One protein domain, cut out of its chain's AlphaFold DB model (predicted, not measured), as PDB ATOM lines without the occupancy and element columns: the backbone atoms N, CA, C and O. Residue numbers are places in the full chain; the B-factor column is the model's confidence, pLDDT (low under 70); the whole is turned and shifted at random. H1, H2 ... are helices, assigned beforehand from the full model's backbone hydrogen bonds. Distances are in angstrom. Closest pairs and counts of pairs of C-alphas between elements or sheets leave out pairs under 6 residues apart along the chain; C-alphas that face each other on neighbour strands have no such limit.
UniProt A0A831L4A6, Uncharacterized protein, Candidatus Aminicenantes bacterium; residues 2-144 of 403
ATOM      1  N   ARG A   2     235.506 192.035 329.823       49.94
ATOM      2  CA  ARG A   2     234.569 190.993 329.318       49.94
ATOM      3  C   ARG A   2     234.707 190.605 327.829       49.94
ATOM      4  O   ARG A   2     234.431 189.465 327.485       49.94
ATOM      5  N   ALA A   3     235.141 191.518 326.953       48.84
ATOM      6  CA  ALA A   3     235.302 191.223 325.520       48.84
ATOM      7  C   ALA A   3     236.460 190.242 325.224       48.84
ATOM      8  O   ALA A   3     236.334 189.386 324.357       48.84
ATOM      9  N   ASP A   4     237.549 190.305 325.998       62.16
ATOM     10  CA  ASP A   4     238.751 189.470 325.808       62.16
ATOM     11  C   ASP A   4     238.542 188.021 326.307       62.16
ATOM     12  O   ASP A   4     239.049 187.059 325.730       62.16
ATOM     13  N   GLU A   5     237.712 187.829 327.341       62.03
ATOM     14  CA  GLU A   5     237.303 186.492 327.810       62.03
ATOM     15  C   GLU A   5     236.346 185.788 326.834       62.03
ATOM     16  O   GLU A   5     236.464 184.577 326.612       62.03
ATOM     17  N   SER A   6     235.437 186.538 326.203       66.88
ATOM     18  CA  SER A   6     234.533 186.007 325.175       66.88
ATOM     19  C   SER A   6     235.320 185.492 323.965       66.88
ATOM     20  O   SER A   6     235.131 184.353 323.544       66.88
ATOM     21  N   ASP A   7     236.287 186.262 323.462       73.44
ATOM     22  CA  ASP A   7     237.113 185.852 322.318       73.44
ATOM     23  C   ASP A   7     238.029 184.657 322.639       73.44
ATOM     24  O   ASP A   7     238.227 183.754 321.813       73.44
ATOM     25  N   ARG A   8     238.554 184.573 323.869       72.19
ATOM     26  CA  ARG A   8     239.313 183.396 324.329       72.19
ATOM     27  C   ARG A   8     238.459 182.137 324.436       72.19
ATOM     28  O   ARG A   8     238.907 181.062 324.037       72.19
ATOM     29  N   SER A   9     237.244 182.243 324.960       74.88
ATOM     30  CA  SER A   9     236.342 181.090 325.072       74.88
ATOM     31  C   SER A   9     235.864 180.602 323.700       74.88
ATOM     32  O   SER A   9     235.889 179.399 323.443       74.88
ATOM     33  N   LEU A  10     235.554 181.517 322.774       77.50
ATOM     34  CA  LEU A  10     235.207 181.206 321.381       77.50
ATOM     35  C   LEU A  10     236.353 180.511 320.634       77.50
ATOM     36  O   LEU A  10     236.140 179.523 319.926       77.50
ATOM     37  N   THR A  11     237.589 180.979 320.815       81.56
ATOM     38  CA  THR A  11     238.754 180.341 320.189       81.56
ATOM     39  C   THR A  11     239.023 178.954 320.767       81.56
ATOM     40  O   THR A  11     239.258 178.028 319.994       81.56
ATOM     41  N   LEU A  12     238.912 178.755 322.083       82.94
ATOM     42  CA  LEU A  12     239.005 177.424 322.698       82.94
ATOM     43  C   LEU A  12     237.906 176.475 322.203       82.94
ATOM     44  O   LEU A  12     238.212 175.340 321.831       82.94
ATOM     45  N   LEU A  13     236.661 176.952 322.120       86.94
ATOM     46  CA  LEU A  13     235.537 176.186 321.583       86.94
ATOM     47  C   LEU A  13     235.815 175.718 320.151       86.94
ATOM     48  O   LEU A  13     235.570 174.557 319.831       86.94
ATOM     49  N   SER A  14     236.402 176.579 319.311       86.69
ATOM     50  CA  SER A  14     236.767 176.216 317.935       86.69
ATOM     51  C   SER A  14     237.758 175.043 317.872       86.69
ATOM     52  O   SER A  14     237.633 174.171 317.015       86.69
ATOM     53  N   GLY A  15     238.693 174.962 318.827       88.12
ATOM     54  CA  GLY A  15     239.652 173.863 318.924       88.12
ATOM     55  C   GLY A  15     238.989 172.521 319.236       88.12
ATOM     56  O   GLY A  15     239.269 171.520 318.571       88.12
ATOM     57  N   PHE A  16     238.080 172.507 320.214       91.75
ATOM     58  CA  PHE A  16     237.287 171.322 320.550       91.75
ATOM     59  C   PHE A  16     236.321 170.934 319.434       91.75
ATOM     60  O   PHE A  16     236.145 169.747 319.177       91.75
ATOM     61  N   LEU A  17     235.742 171.910 318.734       92.94
ATOM     62  CA  LEU A  17     234.838 171.662 317.617       92.94
ATOM     63  C   LEU A  17     235.571 170.990 316.448       92.94
ATOM     64  O   LEU A  17     235.098 169.974 315.948       92.94
ATOM     65  N   CYS A  18     236.766 171.464 316.073       92.81
ATOM     66  CA  CYS A  18     237.597 170.787 315.071       92.81
ATOM     67  C   CYS A  18     237.957 169.353 315.488       92.81
ATOM     68  O   CYS A  18     237.821 168.424 314.693       92.81
ATOM     69  N   ALA A  19     238.384 169.161 316.739       93.31
ATOM     70  CA  ALA A  19     238.724 167.844 317.269       93.31
ATOM     71  C   ALA A  19     237.509 166.891 317.296       93.31
ATOM     72  O   ALA A  19     237.629 165.717 316.949       93.31
ATOM     73  N   GLY A  20     236.334 167.413 317.657       93.44
ATOM     74  CA  GLY A  20     235.067 166.689 317.667       93.44
ATOM     75  C   GLY A  20     234.601 166.293 316.268       93.44
ATOM     76  O   GLY A  20     234.191 165.151 316.081       93.44
ATOM     77  N   ILE A  21     234.737 167.178 315.273       95.06
ATOM     78  CA  ILE A  21     234.444 166.857 313.866       95.06
ATOM     79  C   ILE A  21     235.322 165.697 313.396       95.06
ATOM     80  O   ILE A  21     234.801 164.739 312.839       95.06
ATOM     81  N   VAL A  22     236.631 165.742 313.666       95.00
ATOM     82  CA  VAL A  22     237.558 164.661 313.292       95.00
ATOM     83  C   VAL A  22     237.158 163.333 313.939       95.00
ATOM     84  O   VAL A  22     237.090 162.312 313.253       95.00
ATOM     85  N   ALA A  23     236.868 163.337 315.242       93.44
ATOM     86  CA  ALA A  23     236.424 162.139 315.951       93.44
ATOM     87  C   ALA A  23     235.102 161.599 315.382       93.44
ATOM     88  O   ALA A  23     234.976 160.401 315.142       93.44
ATOM     89  N   PHE A  24     234.141 162.483 315.103       93.00
ATOM     90  CA  PHE A  24     232.854 162.113 314.522       93.00
ATOM     91  C   PHE A  24     232.991 161.567 313.098       93.00
ATOM     92  O   PHE A  24     232.317 160.604 312.753       93.00
ATOM     93  N   SER A  25     233.886 162.121 312.274       93.56
ATOM     94  CA  SER A  25     234.185 161.570 310.948       93.56
ATOM     95  C   SER A  25     234.741 160.147 311.039       93.56
ATOM     96  O   SER A  25     234.344 159.292 310.250       93.56
ATOM     97  N   GLY A  26     235.609 159.876 312.018       90.88
ATOM     98  CA  GLY A  26     236.099 158.523 312.280       90.88
ATOM     99  C   GLY A  26     234.977 157.578 312.723       90.88
ATOM    100  O   GLY A  26     234.884 156.468 312.209       90.88
ATOM    101  N   LEU A  27     234.067 158.046 313.583       90.44
ATOM    102  CA  LEU A  27     232.901 157.272 314.022       90.44
ATOM    103  C   LEU A  27     231.934 156.974 312.873       90.44
ATOM    104  O   LEU A  27     231.465 155.849 312.734       90.44
ATOM    105  N   ALA A  28     231.647 157.964 312.029       90.19
ATOM    106  CA  ALA A  28     230.821 157.776 310.844       90.19
ATOM    107  C   ALA A  28     231.443 156.732 309.906       90.19
ATOM    108  O   ALA A  28     230.736 155.867 309.392       90.19
ATOM    109  N   LEU A  29     232.770 156.762 309.738       88.44
ATOM    110  CA  LEU A  29     233.482 155.773 308.938       88.44
ATOM    111  C   LEU A  29     233.461 154.379 309.577       88.44
ATOM    112  O   LEU A  29     233.271 153.410 308.853       88.44
ATOM    113  N   ASP A  30     233.577 154.258 310.900       86.12
ATOM    114  CA  ASP A  30     233.427 152.979 311.612       86.12
ATOM    115  C   ASP A  30     232.044 152.344 311.422       86.12
ATOM    116  O   ASP A  30     231.924 151.123 311.350       86.12
ATOM    117  N   LEU A  31     230.988 153.161 311.349       84.31
ATOM    118  CA  LEU A  31     229.617 152.675 311.182       84.31
ATOM    119  C   LEU A  31     229.314 152.235 309.742       84.31
ATOM    120  O   LEU A  31     228.433 151.401 309.533       84.31
ATOM    121  N   VAL A  32     230.025 152.791 308.757       85.75
ATOM    122  CA  VAL A  32     229.813 152.509 307.326       85.75
ATOM    123  C   VAL A  32     230.804 151.471 306.792       85.75
ATOM    124  O   VAL A  32     230.442 150.628 305.969       85.75
ATOM    125  N   SER A  33     232.059 151.520 307.236       79.62
ATOM    126  CA  SER A  33     233.130 150.663 306.737       79.62
ATOM    127  C   SER A  33     233.093 149.283 307.382       79.62
ATOM    128  O   SER A  33     233.115 149.142 308.601       79.62
ATOM    129  N   LYS A  34     233.135 148.242 306.546       72.62
ATOM    130  CA  LYS A  34     233.383 146.865 307.003       72.62
ATOM    131  C   LYS A  34     234.869 146.581 307.227       72.62
ATOM    132  O   LYS A  34     235.192 145.684 307.997       72.62
ATOM    133  N   ALA A  35     235.746 147.333 306.559       74.50
ATOM    134  CA  ALA A  35     237.193 147.194 306.670       74.50
ATOM    135  C   ALA A  35     237.729 148.070 307.804       74.50
ATOM    136  O   ALA A  35     237.314 149.227 307.960       74.50
ATOM    137  N   ARG A  36     238.684 147.540 308.566       73.50
ATOM    138  CA  ARG A  36     239.410 148.287 309.602       73.50
ATOM    139  C   ARG A  36     240.747 148.788 309.069       73.50
ATOM    140  O   ARG A  36     241.355 148.167 308.205       73.50
ATOM    141  N   LEU A  37     241.261 149.881 309.636       69.44
ATOM    142  CA  LEU A  37     242.558 150.451 309.242       69.44
ATOM    143  C   LEU A  37     243.712 149.428 309.328       69.44
ATOM    144  O   LEU A  37     244.617 149.444 308.496       69.44
ATOM    145  N   ALA A  38     243.655 148.510 310.298       67.12
ATOM    146  CA  ALA A  38     244.647 147.446 310.475       67.12
ATOM    147  C   ALA A  38     244.721 146.460 309.290       67.12
ATOM    148  O   ALA A  38     245.745 145.813 309.103       67.12
ATOM    149  N   GLU A  39     243.666 146.359 308.476       72.50
ATOM    150  CA  GLU A  39     243.655 145.537 307.258       72.50
ATOM    151  C   GLU A  39     244.335 146.250 306.077       72.50
ATOM    152  O   GLU A  39     244.780 145.601 305.135       72.50
ATOM    153  N   ILE A  40     244.437 147.583 306.130       77.62
ATOM    154  CA  ILE A  40     245.012 148.419 305.067       77.62
ATOM    155  C   ILE A  40     246.501 148.668 305.321       77.62
ATOM    156  O   ILE A  40     247.321 148.583 304.408       77.62
ATOM    157  N   ILE A  41     246.865 148.989 306.564       80.31
ATOM    158  CA  ILE A  41     248.248 149.278 306.949       80.31
ATOM    159  C   ILE A  41     248.905 147.975 307.410       80.31
ATOM    160  O   ILE A  41     248.916 147.652 308.593       80.31
ATOM    161  N   THR A  42     249.451 147.225 306.455       86.56
ATOM    162  CA  THR A  42     250.150 145.953 306.688       86.56
ATOM    163  C   THR A  42     251.660 146.096 306.494       86.56
ATOM    164  O   THR A  42     252.164 147.143 306.084       86.56
ATOM    165  N   VAL A  43     252.413 145.043 306.806       88.00
ATOM    166  CA  VAL A  43     253.856 144.983 306.543       88.00
ATOM    167  C   VAL A  43     254.086 144.733 305.045       88.00
ATOM    168  O   VAL A  43     253.488 143.796 304.519       88.00
ATOM    169  N   PRO A  44     254.945 145.492 304.332       91.31
ATOM    170  CA  PRO A  44     255.810 146.592 304.787       91.31
ATOM    171  C   PRO A  44     255.229 148.005 304.557       91.31
ATOM    172  O   PRO A  44     255.936 148.998 304.741       91.31
ATOM    173  N   VAL A  45     253.972 148.118 304.108       91.75
ATOM    174  CA  VAL A  45     253.293 149.389 303.776       91.75
ATOM    175  C   VAL A  45     253.330 150.379 304.942       91.75
ATOM    176  O   VAL A  45     253.516 151.579 304.735       91.75
ATOM    177  N   ASN A  46     253.234 149.881 306.171       93.38
ATOM    178  CA  ASN A  46     253.317 150.660 307.402       93.38
ATOM    179  C   ASN A  46     254.576 151.548 307.500       93.38
ATOM    180  O   ASN A  46     254.479 152.706 307.914       93.38
ATOM    181  N   ARG A  47     255.741 151.058 307.054       93.81
ATOM    182  CA  ARG A  47     257.006 151.816 307.067       93.81
ATOM    183  C   ARG A  47     256.953 153.006 306.116       93.81
ATOM    184  O   ARG A  47     257.319 154.119 306.493       93.81
ATOM    185  N   TYR A  48     256.457 152.787 304.899       94.25
ATOM    186  CA  TYR A  48     256.299 153.849 303.905       94.25
ATOM    187  C   TYR A  48     255.239 154.865 304.335       94.25
ATOM    188  O   TYR A  48     255.459 156.069 304.200       94.25
ATOM    189  N   ALA A  49     254.130 154.400 304.917       93.62
ATOM    190  CA  ALA A  49     253.076 155.259 305.444       93.62
ATOM    191  C   ALA A  49     253.595 156.183 306.559       93.62
ATOM    192  O   ALA A  49     253.279 157.372 306.561       93.62
ATOM    193  N   TRP A  50     254.449 155.680 307.458       95.06
ATOM    194  CA  TRP A  50     255.071 156.494 308.505       95.06
ATOM    195  C   TRP A  50     255.990 157.584 307.935       95.06
ATOM    196  O   TRP A  50     255.882 158.750 308.317       95.06
ATOM    197  N   VAL A  51     256.855 157.237 306.974       95.81
ATOM    198  CA  VAL A  51     257.746 158.210 306.314       95.81
ATOM    199  C   VAL A  51     256.940 159.270 305.559       95.81
ATOM    200  O   VAL A  51     257.206 160.466 305.701       95.81
ATOM    201  N   ALA A  52     255.917 158.856 304.805       95.69
ATOM    202  CA  ALA A  52     255.026 159.765 304.088       95.69
ATOM    203  C   ALA A  52     254.260 160.693 305.047       95.69
ATOM    204  O   ALA A  52     254.115 161.889 304.776       95.69
ATOM    205  N   PHE A  53     253.816 160.175 306.194       95.12
ATOM    206  CA  PHE A  53     253.156 160.963 307.231       95.12
ATOM    207  C   PHE A  53     254.082 162.043 307.808       95.12
ATOM    208  O   PHE A  53     253.694 163.213 307.891       95.12
ATOM    209  N   LEU A  54     255.329 161.689 308.145       95.25
ATOM    210  CA  LEU A  54     256.318 162.662 308.611       95.25
ATOM    211  C   LEU A  54     256.587 163.733 307.551       95.25
ATOM    212  O   LEU A  54     256.526 164.924 307.860       95.25
ATOM    213  N   PHE A  55     256.818 163.329 306.299       95.38
ATOM    214  CA  PHE A  55     257.017 164.262 305.191       95.38
ATOM    215  C   PHE A  55     255.838 165.234 305.053       95.38
ATOM    216  O   PHE A  55     256.042 166.446 304.975       95.38
ATOM    217  N   THR A  56     254.609 164.719 305.122       94.88
ATOM    218  CA  THR A  56     253.382 165.525 305.057       94.88
ATOM    219  C   THR A  56     253.336 166.570 306.172       94.88
ATOM    220  O   THR A  56     253.039 167.733 305.900       94.88
ATOM    221  N   CYS A  57     253.703 166.210 307.406       92.94
ATOM    222  CA  CYS A  57     253.765 167.156 308.526       92.94
ATOM    223  C   CYS A  57     254.738 168.318 308.255       92.94
ATOM    224  O   CYS A  57     254.394 169.486 308.465       92.94
ATOM    225  N   PHE A  58     255.950 168.019 307.774       90.06
ATOM    226  CA  PHE A  58     256.971 169.036 307.498       90.06
ATOM    227  C   PHE A  58     256.656 169.881 306.256       90.06
ATOM    228  O   PHE A  58     256.944 171.084 306.257       90.06
ATOM    229  N   ALA A  59     256.036 169.284 305.234       92.12
ATOM    230  CA  ALA A  59     255.562 169.978 304.042       92.12
ATOM    231  C   ALA A  59     254.430 170.957 304.389       92.12
ATOM    232  O   ALA A  59     254.524 172.142 304.058       92.12
ATOM    233  N   LEU A  60     253.415 170.517 305.147       90.75
ATOM    234  CA  LEU A  60     252.349 171.401 305.631       90.75
ATOM    235  C   LEU A  60     252.917 172.536 306.484       90.75
ATOM    236  O   LEU A  60     252.555 173.694 306.288       90.75
ATOM    237  N   ALA A  61     253.850 172.239 307.391       87.88
ATOM    238  CA  ALA A  61     254.496 173.266 308.202       87.88
ATOM    239  C   ALA A  61     255.220 174.327 307.348       87.88
ATOM    240  O   ALA A  61     255.164 175.517 307.676       87.88
ATOM    241  N   ALA A  62     255.866 173.928 306.248       86.81
ATOM    242  CA  ALA A  62     256.522 174.848 305.319       86.81
ATOM    243  C   ALA A  62     255.512 175.719 304.551       86.81
ATOM    244  O   ALA A  62     255.677 176.940 304.482       86.81
ATOM    245  N   VAL A  63     254.434 175.119 304.034       86.94
ATOM    246  CA  VAL A  63     253.360 175.836 303.322       86.94
ATOM    247  C   VAL A  63     252.677 176.851 304.243       86.94
ATOM    248  O   VAL A  63     252.528 178.023 303.898       86.94
ATOM    249  N   LEU A  64     252.335 176.442 305.465       82.38
ATOM    250  CA  LEU A  64     251.696 177.310 306.455       82.38
ATOM    251  C   LEU A  64     252.630 178.430 306.940       82.38
ATOM    252  O   LEU A  64     252.165 179.509 307.330       82.38
ATOM    253  N   LYS A  65     253.953 178.207 306.906       76.12
ATOM    254  CA  LYS A  65     254.950 179.264 307.123       76.12
ATOM    255  C   LYS A  65     254.898 180.300 306.005       76.12
ATOM    256  O   LYS A  65     254.803 181.487 306.310       76.12
ATOM    257  N   LYS A  66     254.926 179.857 304.742       76.31
ATOM    258  CA  LYS A  66     254.897 180.735 303.560       76.31
ATOM    259  C   LYS A  66     253.659 181.634 303.545       76.31
ATOM    260  O   LYS A  66     253.778 182.824 303.288       76.31
ATOM    261  N   ASN A  67     252.500 181.091 303.910       71.75
ATOM    262  CA  ASN A  67     251.225 181.810 303.846       71.75
ATOM    263  C   ASN A  67     250.967 182.744 305.047       71.75
ATOM    264  O   ASN A  67     249.861 183.249 305.205       71.75
ATOM    265  N   GLY A  68     251.930 182.932 305.959       63.75
ATOM    266  CA  GLY A  68     251.752 183.774 307.151       63.75
ATOM    267  C   GLY A  68     250.750 183.230 308.186       63.75
ATOM    268  O   GLY A  68     250.600 183.812 309.260       63.75
ATOM    269  N   VAL A  69     250.119 182.079 307.923       58.78
ATOM    270  CA  VAL A  69     249.146 181.403 308.804       58.78
ATOM    271  C   VAL A  69     249.798 180.951 310.120       58.78
ATOM    272  O   VAL A  69     249.173 180.949 311.179       58.78
ATOM    273  N   THR A  70     251.103 180.663 310.108       52.16
ATOM    274  CA  THR A  70     251.890 180.349 311.323       52.16
ATOM    275  C   THR A  70     252.172 181.547 312.242       52.16
ATOM    276  O   THR A  70     252.797 181.363 313.293       52.16
ATOM    277  N   ARG A  71     251.750 182.770 311.880       51.53
ATOM    278  CA  ARG A  71     251.934 183.997 312.684       51.53
ATOM    279  C   ARG A  71     250.845 184.176 313.762       51.53
ATOM    280  O   ARG A  71     250.940 185.119 314.538       51.53
ATOM    281  N   ARG A  72     249.830 183.296 313.829       54.19
ATOM    282  CA  ARG A  72     248.568 183.538 314.563       54.19
ATOM    283  C   ARG A  72     248.326 182.634 315.784       54.19
ATOM    284  O   ARG A  72     248.668 181.456 315.786       54.19
ATOM    285  N   SER A  73     247.637 183.223 316.766       54.06
ATOM    286  CA  SER A  73     247.149 182.705 318.062       54.06
ATOM    287  C   SER A  73     246.367 181.369 318.023       54.06
ATOM    288  O   SER A  73     246.213 180.708 319.048       54.06
ATOM    289  N   ASN A  74     245.915 180.915 316.848       62.84
ATOM    290  CA  ASN A  74     244.949 179.810 316.705       62.84
ATOM    291  C   ASN A  74     245.530 178.391 316.861       62.84
ATOM    292  O   ASN A  74     244.769 177.430 316.935       62.84
ATOM    293  N   TRP A  75     246.854 178.226 316.943       74.69
ATOM    294  CA  TRP A  75     247.467 176.900 317.137       74.69
ATOM    295  C   TRP A  75     247.251 176.342 318.543       74.69
ATOM    296  O   TRP A  75     247.127 175.130 318.709       74.69
ATOM    297  N   MET A  76     247.199 177.220 319.549       80.75
ATOM    298  CA  MET A  76     247.039 176.803 320.940       80.75
ATOM    299  C   MET A  76     245.657 176.169 321.183       80.75
ATOM    300  O   MET A  76     245.625 175.057 321.706       80.75
ATOM    301  N   PRO A  77     244.529 176.768 320.743       87.44
ATOM    302  CA  PRO A  77     243.225 176.116 320.845       87.44
ATOM    303  C   PRO A  77     243.124 174.766 320.133       87.44
ATOM    304  O   PRO A  77     242.596 173.820 320.711       87.44
ATOM    305  N   LEU A  78     243.658 174.643 318.910       89.12
ATOM    306  CA  LEU A  78     243.645 173.378 318.163       89.12
ATOM    307  C   LEU A  78     244.424 172.281 318.895       89.12
ATOM    308  O   LEU A  78     243.946 171.152 318.993       89.12
ATOM    309  N   ALA A  79     245.592 172.618 319.451       90.12
ATOM    310  CA  ALA A  79     246.379 171.693 320.257       90.12
ATOM    311  C   ALA A  79     245.638 171.273 321.534       90.12
ATOM    312  O   ALA A  79     245.600 170.085 321.840       90.12
ATOM    313  N   ILE A  80     245.004 172.214 322.245       91.69
ATOM    314  CA  ILE A  80     244.201 171.913 323.443       91.69
ATOM    315  C   ILE A  80     243.028 170.990 323.092       91.69
ATOM    316  O   ILE A  80     242.820 169.994 323.781       91.69
ATOM    317  N   GLY A  81     242.305 171.265 322.003       93.56
ATOM    318  CA  GLY A  81     241.212 170.410 321.533       93.56
ATOM    319  C   GLY A  81     241.685 169.002 321.160       93.56
ATOM    320  O   GLY A  81     241.070 168.017 321.566       93.56
ATOM    321  N   ALA A  82     242.814 168.893 320.450       94.88
ATOM    322  CA  ALA A  82     243.420 167.611 320.093       94.88
ATOM    323  C   ALA A  82     243.864 166.811 321.327       94.88
ATOM    324  O   ALA A  82     243.579 165.620 321.416       94.88
ATOM    325  N   ILE A  83     244.513 167.461 322.300       95.00
ATOM    326  CA  ILE A  83     244.892 166.841 323.577       95.00
ATOM    327  C   ILE A  83     243.642 166.388 324.335       95.00
ATOM    328  O   ILE A  83     243.610 165.269 324.834       95.00
ATOM    329  N   GLY A  84     242.610 167.232 324.404       95.25
ATOM    330  CA  GLY A  84     241.370 166.937 325.116       95.25
ATOM    331  C   GLY A  84     240.650 165.711 324.560       95.25
ATOM    332  O   GLY A  84     240.317 164.804 325.322       95.25
ATOM    333  N   ILE A  85     240.467 165.632 323.236       95.06
ATOM    334  CA  ILE A  85     239.814 164.470 322.616       95.06
ATOM    335  C   ILE A  85     240.694 163.212 322.689       95.06
ATOM    336  O   ILE A  85     240.180 162.113 322.894       95.06
ATOM    337  N   PHE A  86     242.020 163.358 322.578       95.00
ATOM    338  CA  PHE A  86     242.963 162.249 322.725       95.00
ATOM    339  C   PHE A  86     242.940 161.680 324.151       95.00
ATOM    340  O   PHE A  86     242.875 160.465 324.333       95.00
ATOM    341  N   ALA A  87     242.916 162.552 325.162       94.88
ATOM    342  CA  ALA A  87     242.790 162.164 326.560       94.88
ATOM    343  C   ALA A  87     241.439 161.497 326.845       94.88
ATOM    344  O   ALA A  87     241.409 160.448 327.484       94.88
ATOM    345  N   LEU A  88     240.334 162.043 326.323       93.12
ATOM    346  CA  LEU A  88     239.010 161.426 326.445       93.12
ATOM    347  C   LEU A  88     238.981 160.023 325.819       93.12
ATOM    348  O   LEU A  88     238.484 159.081 326.429       93.12
ATOM    349  N   SER A  89     239.576 159.870 324.636       91.50
ATOM    350  CA  SER A  89     239.774 158.575 323.979       91.50
ATOM    351  C   SER A  89     240.575 157.602 324.858       91.50
ATOM    352  O   SER A  89     240.184 156.445 325.002       91.50
ATOM    353  N   GLY A  90     241.650 158.062 325.507       90.25
ATOM    354  CA  GLY A  90     242.423 157.255 326.459       90.25
ATOM    355  C   GLY A  90     241.633 156.853 327.712       90.25
ATOM    356  O   GLY A  90     241.761 155.727 328.185       90.25
ATOM    357  N   ILE A  91     240.763 157.732 328.221       91.00
ATOM    358  CA  ILE A  91     239.848 157.418 329.329       91.00
ATOM    359  C   ILE A  91     238.893 156.295 328.909       91.00
ATOM    360  O   ILE A  91     238.788 155.295 329.611       91.00
ATOM    361  N   ILE A  92     238.258 156.399 327.738       86.81
ATOM    362  CA  ILE A  92     237.364 155.348 327.220       86.81
ATOM    363  C   ILE A  92     238.088 153.991 327.175       86.81
ATOM    364  O   ILE A  92     237.535 152.985 327.620       86.81
ATOM    365  N   GLN A  93     239.346 153.972 326.725       83.94
ATOM    366  CA  GLN A  93     240.169 152.756 326.680       83.94
ATOM    367  C   GLN A  93     240.469 152.172 328.063       83.94
ATOM    368  O   GLN A  93     240.495 150.954 328.214       83.94
ATOM    369  N   GLY A  94     240.715 153.021 329.065       85.25
ATOM    370  CA  GLY A  94     241.042 152.584 330.422       85.25
ATOM    371  C   GLY A  94     239.842 152.056 331.212       85.25
ATOM    372  O   GLY A  94     240.015 151.194 332.070       85.25
ATOM    373  N   PHE A  95     238.636 152.556 330.926       85.44
ATOM    374  CA  PHE A  95     237.412 152.169 331.639       85.44
ATOM    375  C   PHE A  95     236.641 151.026 330.971       85.44
ATOM    376  O   PHE A  95     235.913 150.312 331.661       85.44
ATOM    377  N   LEU A  96     236.781 150.834 329.655       81.81
ATOM    378  CA  LEU A  96     236.068 149.786 328.927       81.81
ATOM    379  C   LEU A  96     236.994 148.620 328.567       81.81
ATOM    380  O   LEU A  96     238.065 148.846 327.999       81.81
ATOM    381  N   PRO A  97     236.579 147.364 328.827       76.12
ATOM    382  CA  PRO A  97     237.363 146.202 328.445       76.12
ATOM    383  C   PRO A  97     237.506 146.159 326.923       76.12
ATOM    384  O   PRO A  97     236.532 145.976 326.198       76.12
ATOM    385  N   GLN A  98     238.737 146.318 326.441       73.44
ATOM    386  CA  GLN A  98     239.065 146.196 325.025       73.44
ATOM    387  C   GLN A  98     239.078 144.705 324.665       73.44
ATOM    388  O   GLN A  98     240.100 144.029 324.768       73.44
ATOM    389  N   ALA A  99     237.907 144.152 324.351       61.00
ATOM    390  CA  ALA A  99     237.776 142.752 323.979       61.00
ATOM    391  C   ALA A  99     238.192 142.565 322.516       61.00
ATOM    392  O   ALA A  99     237.842 143.373 321.653       61.00
ATOM    393  N   ALA A 100     238.891 141.465 322.219       53.66
ATOM    394  CA  ALA A 100     239.052 141.008 320.845       53.66
ATOM    395  C   ALA A 100     237.646 140.828 320.249       53.66
ATOM    396  O   ALA A 100     236.859 139.993 320.698       53.66
ATOM    397  N   ALA A 101     237.307 141.713 319.319       49.28
ATOM    398  CA  ALA A 101     235.989 141.859 318.732       49.28
ATOM    399  C   ALA A 101     235.474 140.518 318.184       49.28
ATOM    400  O   ALA A 101     235.959 140.057 317.157       49.28
ATOM    401  N   ALA A 102     234.505 139.882 318.852       46.19
ATOM    402  CA  ALA A 102     233.922 138.640 318.326       46.19
ATOM    403  C   ALA A 102     232.445 138.368 318.667       46.19
ATOM    404  O   ALA A 102     231.909 137.377 318.181       46.19
ATOM    405  N   LYS A 103     231.739 139.194 319.457       48.00
ATOM    406  CA  LYS A 103     230.321 138.914 319.799       48.00
ATOM    407  C   LYS A 103     229.403 140.137 319.923       48.00
ATOM    408  O   LYS A 103     228.405 140.075 320.633       48.00
ATOM    409  N   ILE A 104     229.705 141.246 319.251       52.22
ATOM    410  CA  ILE A 104     228.842 142.438 319.293       52.22
ATOM    411  C   ILE A 104     228.427 142.802 317.867       52.22
ATOM    412  O   ILE A 104     229.258 142.846 316.961       52.22
ATOM    413  N   GLN A 105     227.122 142.997 317.678       54.50
ATOM    414  CA  GLN A 105     226.526 143.473 316.429       54.50
ATOM    415  C   GLN A 105     227.141 144.831 316.015       54.50
ATOM    416  O   GLN A 105     227.579 145.593 316.881       54.50
ATOM    417  N   PRO A 106     227.198 145.160 314.712       59.22
ATOM    418  CA  PRO A 106     227.715 146.449 314.249       59.22
ATOM    419  C   PRO A 106     226.976 147.620 314.918       59.22
ATOM    420  O   PRO A 106     225.753 147.602 315.038       59.22
ATOM    421  N   GLY A 107     227.722 148.626 315.386       66.38
ATOM    422  CA  GLY A 107     227.169 149.783 316.095       66.38
ATOM    423  C   GLY A 107     228.176 150.481 317.012       66.38
ATOM    424  O   GLY A 107     229.334 150.075 317.119       66.38
ATOM    425  N   ILE A 108     227.718 151.527 317.710       68.19
ATOM    426  CA  ILE A 108     228.543 152.367 318.604       68.19
ATOM    427  C   ILE A 108     229.190 151.541 319.727       68.19
ATOM    428  O   ILE A 108     230.336 151.786 320.101       68.19
ATOM    429  N   SER A 109     228.496 150.519 320.235       69.19
ATOM    430  CA  SER A 109     229.038 149.598 321.241       69.19
ATOM    431  C   SER A 109     230.309 148.899 320.745       69.19
ATOM    432  O   SER A 109     231.297 148.835 321.468       69.19
ATOM    433  N   THR A 110     230.338 148.452 319.490       70.38
ATOM    434  CA  THR A 110     231.515 147.807 318.890       70.38
ATOM    435  C   THR A 110     232.708 148.758 318.789       70.38
ATOM    436  O   THR A 110     233.842 148.334 319.013       70.38
ATOM    437  N   VAL A 111     232.470 150.046 318.524       73.88
ATOM    438  CA  VAL A 111     233.527 151.071 318.520       73.88
ATOM    439  C   VAL A 111     234.104 151.255 319.922       73.88
ATOM    440  O   VAL A 111     235.316 151.247 320.081       73.88
ATOM    441  N   LEU A 112     233.263 151.317 320.954       76.56
ATOM    442  CA  LEU A 112     233.708 151.496 322.340       76.56
ATOM    443  C   LEU A 112     234.496 150.289 322.894       76.56
ATOM    444  O   LEU A 112     235.503 150.471 323.582       76.56
ATOM    445  N   TYR A 113     234.069 149.062 322.573       77.19
ATOM    446  CA  TYR A 113     234.713 147.821 323.037       77.19
ATOM    447  C   TYR A 113     235.896 147.360 322.164       77.19
ATOM    448  O   TYR A 113     236.654 146.490 322.592       77.19
ATOM    449  N   SER A 114     236.075 147.922 320.962       77.88
ATOM    450  CA  SER A 114     237.243 147.681 320.094       77.88
ATOM    451  C   SER A 114     237.915 148.977 319.627       77.88
ATOM    452  O   SER A 114     238.394 149.085 318.497       77.88
ATOM    453  N   HIS A 115     237.974 149.962 320.523       84.75
ATOM    454  CA  HIS A 115     238.359 151.340 320.223       84.75
ATOM    455  C   HIS A 115     239.758 151.441 319.619       84.75
ATOM    456  O   HIS A 115     239.947 152.151 318.638       84.75
ATOM    457  N   LEU A 116     240.722 150.663 320.115       81.62
ATOM    458  CA  LEU A 116     242.091 150.639 319.578       81.62
ATOM    459  C   LEU A 116     242.180 150.233 318.096       81.62
ATOM    460  O   LEU A 116     243.129 150.611 317.412       81.62
ATOM    461  N   HIS A 117     241.193 149.490 317.593       80.81
ATOM    462  CA  HIS A 117     241.125 149.032 316.204       80.81
ATOM    463  C   HIS A 117     240.107 149.816 315.357       80.81
ATOM    464  O   HIS A 117     239.819 149.414 314.229       80.81
ATOM    465  N   SER A 118     239.561 150.910 315.896       85.75
ATOM    466  CA  SER A 118     238.534 151.742 315.262       85.75
ATOM    467  C   SER A 118     239.120 152.878 314.412       85.75
ATOM    468  O   SER A 118     240.202 153.407 314.693       85.75
ATOM    469  N   TRP A 119     238.379 153.306 313.393       88.56
ATOM    470  CA  TRP A 119     238.650 154.515 312.611       88.56
ATOM    471  C   TRP A 119     238.569 155.783 313.459       88.56
ATOM    472  O   TRP A 119     239.363 156.703 313.262       88.56
ATOM    473  N   THR A 120     237.669 155.814 314.443       91.25
ATOM    474  CA  THR A 120     237.552 156.889 315.435       91.25
ATOM    475  C   THR A 120     238.884 157.130 316.138       91.25
ATOM    476  O   THR A 120     239.402 158.250 316.134       91.25
ATOM    477  N   PHE A 121     239.484 156.074 316.692       90.69
ATOM    478  CA  PHE A 121     240.799 156.168 317.316       90.69
ATOM    479  C   PHE A 121     241.882 156.551 316.305       90.69
ATOM    480  O   PHE A 121     242.686 157.435 316.595       90.69
ATOM    481  N   ALA A 122     241.874 155.951 315.111       91.00
ATOM    482  CA  ALA A 122     242.843 156.264 314.064       91.00
ATOM    483  C   ALA A 122     242.850 157.757 313.699       91.00
ATOM    484  O   ALA A 122     243.912 158.369 313.611       91.00
ATOM    485  N   PHE A 123     241.675 158.364 313.531       93.81
ATOM    486  CA  PHE A 123     241.539 159.773 313.160       93.81
ATOM    487  C   PHE A 123     241.967 160.698 314.297       93.81
ATOM    488  O   PHE A 123     242.712 161.649 314.062       93.81
ATOM    489  N   ILE A 124     241.566 160.389 315.534       94.88
ATOM    490  CA  ILE A 124     242.011 161.120 316.727       94.88
ATOM    491  C   ILE A 124     243.543 161.065 316.854       94.88
ATOM    492  O   ILE A 124     244.186 162.100 317.040       94.88
ATOM    493  N   GLN A 125     244.135 159.876 316.707       93.81
ATOM    494  CA  GLN A 125     245.579 159.653 316.781       93.81
ATOM    495  C   GLN A 125     246.320 160.408 315.670       93.81
ATOM    496  O   GLN A 125     247.278 161.127 315.955       93.81
ATOM    497  N   LEU A 126     245.872 160.291 314.418       94.44
ATOM    498  CA  LEU A 126     246.470 160.980 313.272       94.44
ATOM    499  C   LEU A 126     246.380 162.499 313.403       94.44
ATOM    500  O   LEU A 126     247.367 163.185 313.155       94.44
ATOM    501  N   TYR A 127     245.234 163.033 313.826       95.69
ATOM    502  CA  TYR A 127     245.049 164.468 314.031       95.69
ATOM    503  C   TYR A 127     245.950 165.013 315.141       95.69
ATOM    504  O   TYR A 127     246.606 166.044 314.957       95.69
ATOM    505  N   PHE A 128     246.054 164.294 316.261       96.25
ATOM    506  CA  PHE A 128     246.967 164.652 317.341       96.25
ATOM    507  C   PHE A 128     248.431 164.655 316.872       96.25
ATOM    508  O   PHE A 128     249.145 165.643 317.069       96.25
ATOM    509  N   LEU A 129     248.869 163.592 316.185       96.31
ATOM    510  CA  LEU A 129     250.223 163.500 315.630       96.31
ATOM    511  C   LEU A 129     250.485 164.570 314.563       96.31
ATOM    512  O   LEU A 129     251.594 165.097 314.496       96.31
ATOM    513  N   LEU A 130     249.481 164.926 313.759       95.19
ATOM    514  CA  LEU A 130     249.588 165.947 312.721       95.19
ATOM    515  C   LEU A 130     249.814 167.331 313.336       95.19
ATOM    516  O   LEU A 130     250.745 168.034 312.943       95.19
ATOM    517  N   ILE A 131     249.017 167.718 314.338       93.44
ATOM    518  CA  ILE A 131     249.203 168.994 315.049       93.44
ATOM    519  C   ILE A 131     250.567 169.036 315.739       93.44
ATOM    520  O   ILE A 131     251.261 170.058 315.679       93.44
ATOM    521  N   LEU A 132     250.978 167.926 316.358       94.25
ATOM    522  CA  LEU A 132     252.288 167.798 316.987       94.25
ATOM    523  C   LEU A 132     253.424 167.956 315.960       94.25
ATOM    524  O   LEU A 132     254.337 168.758 316.166       94.25
ATOM    525  N   GLY A 133     253.335 167.263 314.823       94.25
ATOM    526  CA  GLY A 133     254.306 167.315 313.730       94.25
ATOM    527  C   GLY A 133     254.426 168.703 313.101       94.25
ATOM    528  O   GLY A 133     255.534 169.222 312.947       94.25
ATOM    529  N   ILE A 134     253.299 169.362 312.815       91.00
ATOM    530  CA  ILE A 134     253.289 170.735 312.285       91.00
ATOM    531  C   ILE A 134     253.892 171.714 313.300       91.00
ATOM    532  O   ILE A 134     254.667 172.600 312.926       91.00
ATOM    533  N   SER A 135     253.594 171.541 314.593       89.06
ATOM    534  CA  SER A 135     254.149 172.374 315.667       89.06
ATOM    535  C   SER A 135     255.673 172.264 315.757       89.06
ATOM    536  O   SER A 135     256.355 173.272 315.972       89.06
ATOM    537  N   ILE A 136     256.220 171.063 315.546       90.12
ATOM    538  CA  ILE A 136     257.665 170.827 315.458       90.12
ATOM    539  C   ILE A 136     258.228 171.511 314.210       90.12
ATOM    540  O   ILE A 136     259.091 172.384 314.338       90.12
ATOM    541  N   GLY A 137     257.705 171.190 313.021       86.69
ATOM    542  CA  GLY A 137     258.184 171.744 311.750       86.69
ATOM    543  C   GLY A 137     258.185 173.276 311.739       86.69
ATOM    544  O   GLY A 137     259.188 173.908 311.405       86.69
ATOM    545  N   GLY A 138     257.113 173.897 312.235       81.94
ATOM    546  CA  GLY A 138     256.992 175.351 312.330       81.94
ATOM    547  C   GLY A 138     258.031 176.019 313.245       81.94
ATOM    548  O   GLY A 138     258.308 177.213 313.085       81.94
ATOM    549  N   ARG A 139     258.624 175.296 314.207       82.50
ATOM    550  CA  ARG A 139     259.739 175.805 315.029       82.50
ATOM    551  C   ARG A 139     261.107 175.444 314.460       82.50
ATOM    552  O   ARG A 139     262.011 176.266 314.616       82.50
ATOM    553  N   VAL A 140     261.259 174.301 313.778       80.00
ATOM    554  CA  VAL A 140     262.504 173.931 313.070       80.00
ATOM    555  C   VAL A 140     262.877 175.038 312.087       80.00
ATOM    556  O   VAL A 140     263.967 175.600 312.164       80.00
ATOM    557  N   TYR A 141     261.920 175.482 311.271       69.19
ATOM    558  CA  TYR A 141     262.133 176.541 310.280       69.19
ATOM    559  C   TYR A 141     262.410 177.945 310.856       69.19
ATOM    560  O   TYR A 141     262.599 178.882 310.075       69.19
ATOM    561  N   ARG A 142     262.376 178.136 312.184       69.50
ATOM    562  CA  ARG A 142     262.732 179.400 312.864       69.50
ATOM    563  C   ARG A 142     264.144 179.374 313.474       69.50
ATOM    564  O   ARG A 142     264.618 180.431 313.876       69.50
ATOM    565  N   GLY A 143     264.792 178.206 313.562       61.47
ATOM    566  CA  GLY A 143     266.240 178.067 313.786       61.47
ATOM    567  C   GLY A 143     266.816 178.581 315.114       61.47
ATOM    568  O   GLY A 143     268.003 178.878 315.174       61.47
ATOM    569  N   LYS A 144     266.021 178.727 316.186       73.19
ATOM    570  CA  LYS A 144     266.524 179.258 317.470       73.19
ATOM    571  C   LYS A 144     266.985 178.135 318.418       73.19
ATOM    572  O   LYS A 144     266.143 177.321 318.805       73.19
TER     573      LYS A 144
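Overview. This is residues 2 to 144 of the 403 residues of an uncharacterized protein of Candidatus Aminicenantes bacterium (UniProt A0A831L4A6). The long helix H1 and helix H4 spread as a V from near Gly 15 and Leu 78, with the first part of H6 packed between them; H6 then runs on through the middle of the domain to H3, which crosses its far part on the side away from H1 and H4. Residues 2 to 7 of H1 stick out as a free arm, while the short H5 lies near the open end of the V and the short H2 lies on the way from H1 to H3. The printed part has 143 residues with six named helices, H1 to H6 in chain order, and no named strand: the class is all helix, the packing mostly crossed. It is only just loose, close to compact, with a radius of gyration of the C-alphas of 17.5 A, and only just flat, spanning 51 by 45 by 25 A.

Arrangement. H1, residues 2 to 32, and H6, residues 119 to 140, are the hubs, touching three helices each. With residues 19 to 30 alone H1 touches H6, the closest C-alphas being those of Gly 26 and Thr 120, 3.8 A apart; the two run opposite ways at a steep tilt of 48 degrees. H1 touches H4, residues 75 to 95, with residues 11 to 23 alone; the closest C-alphas, of Gly 15 and Leu 78, are 4.1 A apart, and the helices run the same way at a steep tilt of 48 degrees. H4 touches H6, closest at C-alphas 82 and 128, 5.4 A apart; they run opposite ways at 36 degrees, only just a steep tilt. H6 touches H3, residues 45 to 66, with residues 130 to 138 alone; the closest C-alphas, of Ala 61 and Ile 134, are 5.0 A apart, and the helices run the same way at a steep tilt of 49 degrees. H1 and H3 are apart. H5, residues 108 to 113, only just touches H1, with 3 pairs of C-alphas within 8 A, the closest those of Asp 30 and Val 111, 7.2 A apart. H2, residues 37 to 40, touches no helix. Every O i to N i+4 pair is within hydrogen-bond range in H1, H3, H4 and H5, and 17 of 18 are in H6; H2 is too short for such a pair.

Along the chain. H1 begins at C-alpha 2 (234.569, 190.993, 329.318) and is 44.6 A long. H3 measures 31.4 A, H4 30.4 A and H6 30.8 A; H6 ends at C-alpha 140 (262.504, 173.931, 313.070).

Size, cuts and confidence. The C-alphas of Arg 2 and Pro 44, the two farthest apart, are 55.0 A apart. The printed part has no cut; the link from H4 to H5 is long. Mean pLDDT of the printed part is 81.8, with residues 2 to 6, 37 to 38, 68 to 74, 99 to 109 and 141 to 143 under 70.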